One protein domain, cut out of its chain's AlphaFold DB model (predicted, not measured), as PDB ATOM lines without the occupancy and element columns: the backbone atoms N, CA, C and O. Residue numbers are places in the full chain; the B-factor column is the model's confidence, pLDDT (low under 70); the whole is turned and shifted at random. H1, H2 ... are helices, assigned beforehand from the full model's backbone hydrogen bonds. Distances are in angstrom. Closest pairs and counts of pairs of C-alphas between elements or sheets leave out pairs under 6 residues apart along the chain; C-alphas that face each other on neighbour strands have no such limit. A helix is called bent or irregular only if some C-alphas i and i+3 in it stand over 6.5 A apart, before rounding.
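Overview. This is residues 2 to 62 of the 169 residues of an uncharacterized protein of Lamprigera yunnana (UniProt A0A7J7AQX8). Two helices, H1 and H2, meet slantwise where the last part of H1 reaches H2, and a short third helix, H3, sits beyond H2 on the side away from H1. A long tail without a named element leads into H1, and its residues 2 to 10 stick out and make much of the length. The printed part has 61 residues with three named helices, in the order H1, H2, H3, and no named strand. The class is all helix, though under half of the residues, 29 of 61, are in named elements. The whole is loose, with a radius of gyration of the C-alphas of 13.6 A, and elongated, with spans of 44 by 25 by 20 A.

Along the chain. The longest helix, H1, holds residues 16 to 28 and measures 19.1 A from its first to its last C-alpha; C-alpha 16 is at (240.014, 276.669, 200.188). H2 holds residues 38 to 47, from C-alpha 38 at (231.665, 264.267, 219.036), and measures 15.1 A. H2 is irregular, but only just: C-alphas 39 and 42 are 6.8 A apart. H3 holds residues 54 to 59, six residues, and ends with C-alpha 59 at (221.578, 265.572, 213.613).

Arrangement. H1 touches H2 with residues 24 to 28 alone. The closest C-alphas of the two are those of Val 24 and Ile 44, 6.5 A apart. Their lines stand at a steep tilt of 48 degrees, and they run opposite ways. H2 and H3 only just touch, with 3 pairs of C-alphas within 8 A. Their closest C-alphas, those of Gly 42 and Val 57, are 5.9 A apart. H2 and H3 run opposite ways at a steep tilt of 68 degrees, only just short of about perpendicular. H1 and H3 are apart. In H3 every O i to N i+4 pair is within hydrogen-bond range, while in H1 8 of 9 such pairs are, and in H2 4 of 6.

Size, cuts and confidence. The C-alphas farthest apart are those of Asp 2 and Phe 51, at 44.5 A. Residues 2 to 10 stand free; the body without them has 52 residues, spans 30 by 24 by 18 A and has a radius of gyration of 11.4 A. The printed part has no cut. The links from H1 to H2, with 9 residues, and from H2 to H3, with 6 residues, are both short. The mean pLDDT of the printed part is 81.1, and residues 2 to 11 are under 70.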
ATOM      1  N   ASP A   2     245.695 238.226 207.357       44.50
ATOM      2  CA  ASP A   2     246.271 239.432 206.771       44.50
ATOM      3  C   ASP A   2     245.858 240.658 207.571       44.50
ATOM      4  O   ASP A   2     244.831 240.673 208.248       44.50
ATOM      5  N   ASP A   3     246.770 241.614 207.561       45.97
ATOM      6  CA  ASP A   3     246.658 242.913 208.177       45.97
ATOM      7  C   ASP A   3     245.352 243.582 207.736       45.97
ATOM      8  O   ASP A   3     245.148 243.859 206.554       45.97
ATOM      9  N   ASP A   4     244.469 243.868 208.699       50.47
ATOM     10  CA  ASP A   4     243.451 244.914 208.571       50.47
ATOM     11  C   ASP A   4     244.178 246.269 208.495       50.47
ATOM     12  O   ASP A   4     244.132 247.089 209.421       50.47
ATOM     13  N   GLU A   5     244.941 246.453 207.419       56.22
ATOM     14  CA  GLU A   5     245.474 247.727 206.987       56.22
ATOM     15  C   GLU A   5     244.247 248.583 206.697       56.22
ATOM     16  O   GLU A   5     243.453 248.323 205.785       56.22
ATOM     17  N   ILE A   6     244.005 249.531 207.601       54.09
ATOM     18  CA  ILE A   6     242.985 250.548 207.409       54.09
ATOM     19  C   ILE A   6     243.406 251.256 206.129       54.09
ATOM     20  O   ILE A   6     244.476 251.856 206.087       54.09
ATOM     21  N   LEU A   7     242.594 251.117 205.082       51.81
ATOM     22  CA  LEU A   7     242.795 251.861 203.851       51.81
ATOM     23  C   LEU A   7     242.632 253.332 204.225       51.81
ATOM     24  O   LEU A   7     241.517 253.797 204.452       51.81
ATOM     25  N   GLU A   8     243.751 254.038 204.368       58.31
ATOM     26  CA  GLU A   8     243.740 255.491 204.402       58.31
ATOM     27  C   GLU A   8     243.253 255.934 203.028       58.31
ATOM     28  O   GLU A   8     243.998 255.870 202.054       58.31
ATOM     29  N   ILE A   9     241.973 256.298 202.933       59.00
ATOM     30  CA  ILE A   9     241.428 256.944 201.744       59.00
ATOM     31  C   ILE A   9     241.898 258.400 201.830       59.00
ATOM     32  O   ILE A   9     241.440 259.123 202.722       59.00
ATOM     33  N   PRO A  10     242.863 258.830 200.997       58.38
ATOM     34  CA  PRO A  10     243.319 260.206 201.026       58.38
ATOM     35  C   PRO A  10     242.168 261.098 200.563       58.38
ATOM     36  O   PRO A  10     241.697 260.981 199.439       58.38
ATOM     37  N   VAL A  11     241.712 261.994 201.438       68.12
ATOM     38  CA  VAL A  11     240.805 263.067 201.028       68.12
ATOM     39  C   VAL A  11     241.656 264.097 200.294       68.12
ATOM     40  O   VAL A  11     242.482 264.776 200.913       68.12
ATOM     41  N   GLU A  12     241.507 264.177 198.974       76.19
ATOM     42  CA  GLU A  12     242.158 265.221 198.189       76.19
ATOM     43  C   GLU A  12     241.556 266.581 198.554       76.19
ATOM     44  O   GLU A  12     240.350 266.784 198.463       76.19
ATOM     45  N   ILE A  13     242.401 267.518 198.991       82.50
ATOM     46  CA  ILE A  13     241.987 268.898 199.259       82.50
ATOM     47  C   ILE A  13     242.000 269.646 197.927       82.50
ATOM     48  O   ILE A  13     243.059 269.927 197.362       82.50
ATOM     49  N   THR A  14     240.816 269.965 197.434       87.38
ATOM     50  CA  THR A  14     240.572 270.560 196.117       87.38
ATOM     51  C   THR A  14     240.231 272.046 196.185       87.38
ATOM     52  O   THR A  14     240.309 272.744 195.170       87.38
ATOM     53  N   ASN A  15     239.853 272.560 197.360       88.62
ATOM     54  CA  ASN A  15     239.422 273.947 197.526       88.62
ATOM     55  C   ASN A  15     239.780 274.555 198.897       88.62
ATOM     56  O   ASN A  15     240.126 273.862 199.852       88.62
ATOM     57  N   GLU A  16     239.678 275.887 198.986       90.44
ATOM     58  CA  GLU A  16     240.014 276.669 200.188       90.44
ATOM     59  C   GLU A  16     239.141 276.298 201.400       90.44
ATOM     60  O   GLU A  16     239.589 276.362 202.544       90.44
ATOM     61  N   LEU A  17     237.886 275.890 201.173       86.94
ATOM     62  CA  LEU A  17     237.007 275.460 202.259       86.94
ATOM     63  C   LEU A  17     237.508 274.150 202.877       86.94
ATOM     64  O   LEU A  17     237.602 274.059 204.099       86.94
ATOM     65  N   GLU A  18     237.872 273.170 202.057       89.06
ATOM     66  CA  GLU A  18     238.455 271.901 202.509       89.06
ATOM     67  C   GLU A  18     239.783 272.107 203.242       89.06
ATOM     68  O   GLU A  18     240.011 271.486 204.280       89.06
ATOM     69  N   GLU A  19     240.627 273.029 202.771       89.50
ATOM     70  CA  GLU A  19     241.871 273.396 203.458       89.50
ATOM     71  C   GLU A  19     241.588 273.970 204.857       89.50
ATOM     72  O   GLU A  19     242.197 273.553 205.849       89.50
ATOM     73  N   ASN A  20     240.607 274.870 204.961       89.75
ATOM     74  CA  ASN A  20     240.181 275.442 206.238       89.75
ATOM     75  C   ASN A  20     239.586 274.382 207.175       89.75
ATOM     76  O   ASN A  20     239.908 274.369 208.365       89.75
ATOM     77  N   ILE A  21     238.761 273.470 206.652       87.12
ATOM     78  CA  ILE A  21     238.211 272.344 207.419       87.12
ATOM     79  C   ILE A  21     239.348 271.477 207.957       87.12
ATOM     80  O   ILE A  21     239.385 271.213 209.159       87.12
ATOM     81  N   ALA A  22     240.298 271.081 207.109       87.50
ATOM     82  CA  ALA A  22     241.424 270.241 207.503       87.50
ATOM     83  C   ALA A  22     242.292 270.912 208.578       87.50
ATOM     84  O   ALA A  22     242.676 270.264 209.557       87.50
ATOM     85  N   HIS A  23     242.571 272.210 208.437       87.81
ATOM     86  CA  HIS A  23     243.353 272.963 209.413       87.81
ATOM     87  C   HIS A  23     242.629 273.079 210.760       87.81
ATOM     88  O   HIS A  23     243.229 272.801 211.799       87.81
ATOM     89  N   VAL A  24     241.338 273.428 210.764       90.50
ATOM     90  CA  VAL A  24     240.561 273.495 212.010       90.50
ATOM     91  C   VAL A  24     240.470 272.114 212.650       90.50
ATOM     92  O   VAL A  24     240.707 272.005 213.846       90.50
ATOM     93  N   PHE A  25     240.211 271.052 211.886       89.19
ATOM     94  CA  PHE A  25     240.131 269.686 212.412       89.19
ATOM     95  C   PHE A  25     241.432 269.255 213.110       89.19
ATOM     96  O   PHE A  25     241.390 268.696 214.207       89.19
ATOM     97  N   GLN A  26     242.595 269.596 212.541       87.75
ATOM     98  CA  GLN A  26     243.903 269.329 213.156       87.75
ATOM     99  C   GLN A  26     244.101 270.017 214.515       87.75
ATOM    100  O   GLN A  26     244.844 269.499 215.345       87.75
ATOM    101  N   LEU A  27     243.442 271.150 214.784       88.75
ATOM    102  CA  LEU A  27     243.525 271.806 216.097       88.75
ATOM    103  C   LEU A  27     242.882 270.964 217.212       88.75
ATOM    104  O   LEU A  27     243.286 271.080 218.370       88.75
ATOM    105  N   PHE A  28     241.899 270.128 216.864       86.88
ATOM    106  CA  PHE A  28     241.141 269.297 217.804       86.88
ATOM    107  C   PHE A  28     241.623 267.836 217.833       86.88
ATOM    108  O   PHE A  28     241.456 267.154 218.844       86.88
ATOM    109  N   ASP A  29     242.278 267.357 216.773       88.19
ATOM    110  CA  ASP A  29     242.930 266.041 216.738       88.19
ATOM    111  C   ASP A  29     244.281 266.055 217.483       88.19
ATOM    112  O   ASP A  29     245.364 266.046 216.898       88.19
ATOM    113  N   HIS A  30     244.235 266.063 218.816       85.19
ATOM    114  CA  HIS A  30     245.441 266.051 219.655       85.19
ATOM    115  C   HIS A  30     246.276 264.766 219.546       85.19
ATOM    116  O   HIS A  30     247.427 264.746 219.986       85.19
ATOM    117  N   GLN A  31     245.691 263.681 219.034       82.94
ATOM    118  CA  GLN A  31     246.336 262.368 218.950       82.94
ATOM    119  C   GLN A  31     246.946 262.109 217.569       82.94
ATOM    120  O   GLN A  31     247.574 261.065 217.385       82.94
ATOM    121  N   SER A  32     246.783 263.038 216.622       81.62
ATOM    122  CA  SER A  32     247.173 262.881 215.218       81.62
ATOM    123  C   SER A  32     246.631 261.588 214.601       81.62
ATOM    124  O   SER A  32     247.284 260.980 213.752       81.62
ATOM    125  N   ASN A  33     245.463 261.134 215.059       80.31
ATOM    126  CA  ASN A  33     244.854 259.871 214.642       80.31
ATOM    127  C   ASN A  33     243.698 260.076 213.654       80.31
ATOM    128  O   ASN A  33     242.968 259.130 213.368       80.31
ATOM    129  N   LYS A  34     243.537 261.305 213.145       80.31
ATOM    130  CA  LYS A  34     242.495 261.733 212.207       80.31
ATOM    131  C   LYS A  34     241.078 261.590 212.761       80.31
ATOM    132  O   LYS A  34     240.124 261.483 211.998       80.31
ATOM    133  N   THR A  35     240.924 261.647 214.084       80.62
ATOM    134  CA  THR A  35     239.615 261.629 214.746       80.62
ATOM    135  C   THR A  35     239.455 262.817 215.688       80.62
ATOM    136  O   THR A  35     240.413 263.279 216.301       80.62
ATOM    137  N   VAL A  36     238.222 263.298 215.829       85.88
ATOM    138  CA  VAL A  36     237.833 264.292 216.839       85.88
ATOM    139  C   VAL A  36     236.687 263.741 217.667       85.88
ATOM    140  O   VAL A  36     235.957 262.845 217.234       85.88
ATOM    141  N   LYS A  37     236.518 264.271 218.875       84.50
ATOM    142  CA  LYS A  37     235.393 263.877 219.715       84.50
ATOM    143  C   LYS A  37     234.109 264.486 219.177       84.50
ATOM    144  O   LYS A  37     234.096 265.586 218.626       84.50
ATOM    145  N   ARG A  38     232.999 263.793 219.411       82.88
ATOM    146  CA  ARG A  38     231.665 264.267 219.036       82.88
ATOM    147  C   ARG A  38     231.352 265.631 219.657       82.88
ATOM    148  O   ARG A  38     230.741 266.472 219.003       82.88
ATOM    149  N   GLU A  39     231.767 265.851 220.901       86.25
ATOM    150  CA  GLU A  39     231.501 267.095 221.634       86.25
ATOM    151  C   GLU A  39     232.183 268.311 220.983       86.25
ATOM    152  O   GLU A  39     231.720 269.440 221.141       86.25
ATOM    153  N   ASP A  40     233.245 268.082 220.203       89.25
ATOM    154  CA  ASP A  40     234.021 269.138 219.557       89.25
ATOM    155  C   ASP A  40     233.426 269.574 218.208       89.25
ATOM    156  O   ASP A  40     233.730 270.672 217.742       89.25
ATOM    157  N   VAL A  41     232.522 268.790 217.603       88.94
ATOM    158  CA  VAL A  41     231.948 269.068 216.269       88.94
ATOM    159  C   VAL A  41     231.279 270.444 216.215       88.94
ATOM    160  O   VAL A  41     231.530 271.226 215.299       88.94
ATOM    161  N   GLY A  42     230.483 270.793 217.231       90.69
ATOM    162  CA  GLY A  42     229.843 272.109 217.305       90.69
ATOM    163  C   GLY A  42     230.851 273.258 217.431       90.69
ATOM    164  O   GLY A  42     230.637 274.338 216.882       90.69
ATOM    165  N   THR A  43     231.969 273.032 218.123       91.25
ATOM    166  CA  THR A  43     233.048 274.021 218.268       91.25
ATOM    167  C   THR A  43     233.806 274.204 216.954       91.25
ATOM    168  O   THR A  43     234.049 275.342 216.552       91.25
ATOM    169  N   ILE A  44     234.108 273.109 216.251       91.19
ATOM    170  CA  ILE A  44     234.740 273.109 214.924       91.19
ATOM    171  C   ILE A  44     233.864 273.874 213.926       91.19
ATOM    172  O   ILE A  44     234.349 274.786 213.260       91.19
ATOM    173  N   MET A  45     232.561 273.581 213.869       91.38
ATOM    174  CA  MET A  45     231.631 274.277 212.968       91.38
ATOM    175  C   MET A  45     231.589 275.788 213.236       91.38
ATOM    176  O   MET A  45     231.611 276.578 212.293       91.38
ATOM    177  N   ARG A  46     231.615 276.198 214.511       91.12
ATOM    178  CA  ARG A  46     231.694 277.615 214.921       91.12
ATOM    179  C   ARG A  46     233.016 278.268 214.542       91.12
ATOM    180  O   ARG A  46     233.004 279.414 214.099       91.12
ATOM    181  N   ALA A  47     234.133 277.552 214.651       89.38
ATOM    182  CA  ALA A  47     235.437 278.032 214.192       89.38
ATOM    183  C   ALA A  47     235.489 278.221 212.665       89.38
ATOM    184  O   ALA A  47     236.132 279.152 212.190       89.38
ATOM    185  N   LEU A  48     234.749 277.402 211.912       89.44
ATOM    186  CA  LEU A  48     234.565 277.527 210.460       89.44
ATOM    187  C   LEU A  48     233.529 278.600 210.060       89.44
ATOM    188  O   LEU A  48     233.242 278.771 208.878       89.44
ATOM    189  N   GLY A  49     232.956 279.330 211.025       87.56
ATOM    190  CA  GLY A  49     232.004 280.420 210.783       87.56
ATOM    191  C   GLY A  49     230.535 279.996 210.676       87.56
ATOM    192  O   GLY A  49     229.683 280.842 210.402       87.56
ATOM    193  N   SER A  50     230.214 278.722 210.919       89.50
ATOM    194  CA  SER A  50     228.836 278.219 210.997       89.50
ATOM    195  C   SER A  50     228.334 278.195 212.439       89.50
ATOM    196  O   SER A  50     229.055 277.809 213.347       89.50
ATOM    197  N   PHE A  51     227.072 278.547 212.686       90.81
ATOM    198  CA  PHE A  51     226.528 278.638 214.051       90.81
ATOM    199  C   PHE A  51     225.383 277.641 214.294       90.81
ATOM    200  O   PHE A  51     224.251 278.071 214.518       90.81
ATOM    201  N   PRO A  52     225.646 276.320 214.254       89.81
ATOM    202  CA  PRO A  52     224.615 275.320 214.499       89.81
ATOM    203  C   PRO A  52     224.157 275.349 215.965       89.81
ATOM    204  O   PRO A  52     224.949 275.577 216.897       89.81
ATOM    205  N   SER A  53     222.868 275.094 216.175       90.62
ATOM    206  CA  SER A  53     222.326 274.790 217.497       90.62
ATOM    207  C   SER A  53     222.747 273.386 217.936       90.62
ATOM    208  O   SER A  53     223.100 272.546 217.115       90.62
ATOM    209  N   GLU A  54     222.661 273.087 219.233       86.31
ATOM    210  CA  GLU A  54     222.957 271.735 219.740       86.31
ATOM    211  C   GLU A  54     222.045 270.661 219.132       86.31
ATOM    212  O   GLU A  54     222.441 269.505 218.997       86.31
ATOM    213  N   LYS A  55     220.832 271.046 218.720       87.56
ATOM    214  CA  LYS A  55     219.934 270.154 217.990       87.56
ATOM    215  C   LYS A  55     220.486 269.850 216.595       87.56
ATOM    216  O   LYS A  55     220.534 268.682 216.233       87.56
ATOM    217  N   ASP A  56     220.945 270.868 215.869       87.94
ATOM    218  CA  ASP A  56     221.535 270.696 214.534       87.94
ATOM    219  C   ASP A  56     222.818 269.855 214.623       87.94
ATOM    220  O   ASP A  56     223.008 268.924 213.850       87.94
ATOM    221  N   VAL A  57     223.663 270.098 215.637       84.75
ATOM    222  CA  VAL A  57     224.866 269.282 215.897       84.75
ATOM    223  C   VAL A  57     224.502 267.816 216.159       84.75
ATOM    224  O   VAL A  57     225.189 266.907 215.693       84.75
ATOM    225  N   ALA A  58     223.411 267.563 216.885       79.75
ATOM    226  CA  ALA A  58     222.951 266.210 217.177       79.75
ATOM    227  C   ALA A  58     222.411 265.462 215.946       79.75
ATOM    228  O   ALA A  58     222.389 264.227 215.986       79.75
ATOM    229  N   GLU A  59     222.001 266.167 214.889       80.75
ATOM    230  CA  GLU A  59     221.578 265.572 213.613       80.75
ATOM    231  C   GLU A  59     222.771 265.036 212.801       80.75
ATOM    232  O   GLU A  59     222.606 264.064 212.071       80.75
ATOM    233  N   PHE A  60     223.992 265.545 213.013       75.69
ATOM    234  CA  PHE A  60     225.222 265.029 212.382       75.69
ATOM    235  C   PHE A  60     225.798 263.777 213.063       75.69
ATOM    236  O   PHE A  60     226.975 263.450 212.898       75.69
ATOM    237  N   GLN A  61     225.000 263.068 213.864       76.12
ATOM    238  CA  GLN A  61     225.434 261.787 214.410       76.12
ATOM    239  C   GLN A  61     225.634 260.773 213.280       76.12
ATOM    240  O   GLN A  61     224.730 260.605 212.458       76.12
ATOM    241  N   PRO A  62     226.771 260.053 213.253       75.75
ATOM    242  CA  PRO A  62     226.948 258.979 212.293       75.75
ATOM    243  C   PRO A  62     225.849 257.935 212.501       75.75
ATOM    244  O   PRO A  62     225.514 257.573 213.634       75.75
TER     245      PRO A  62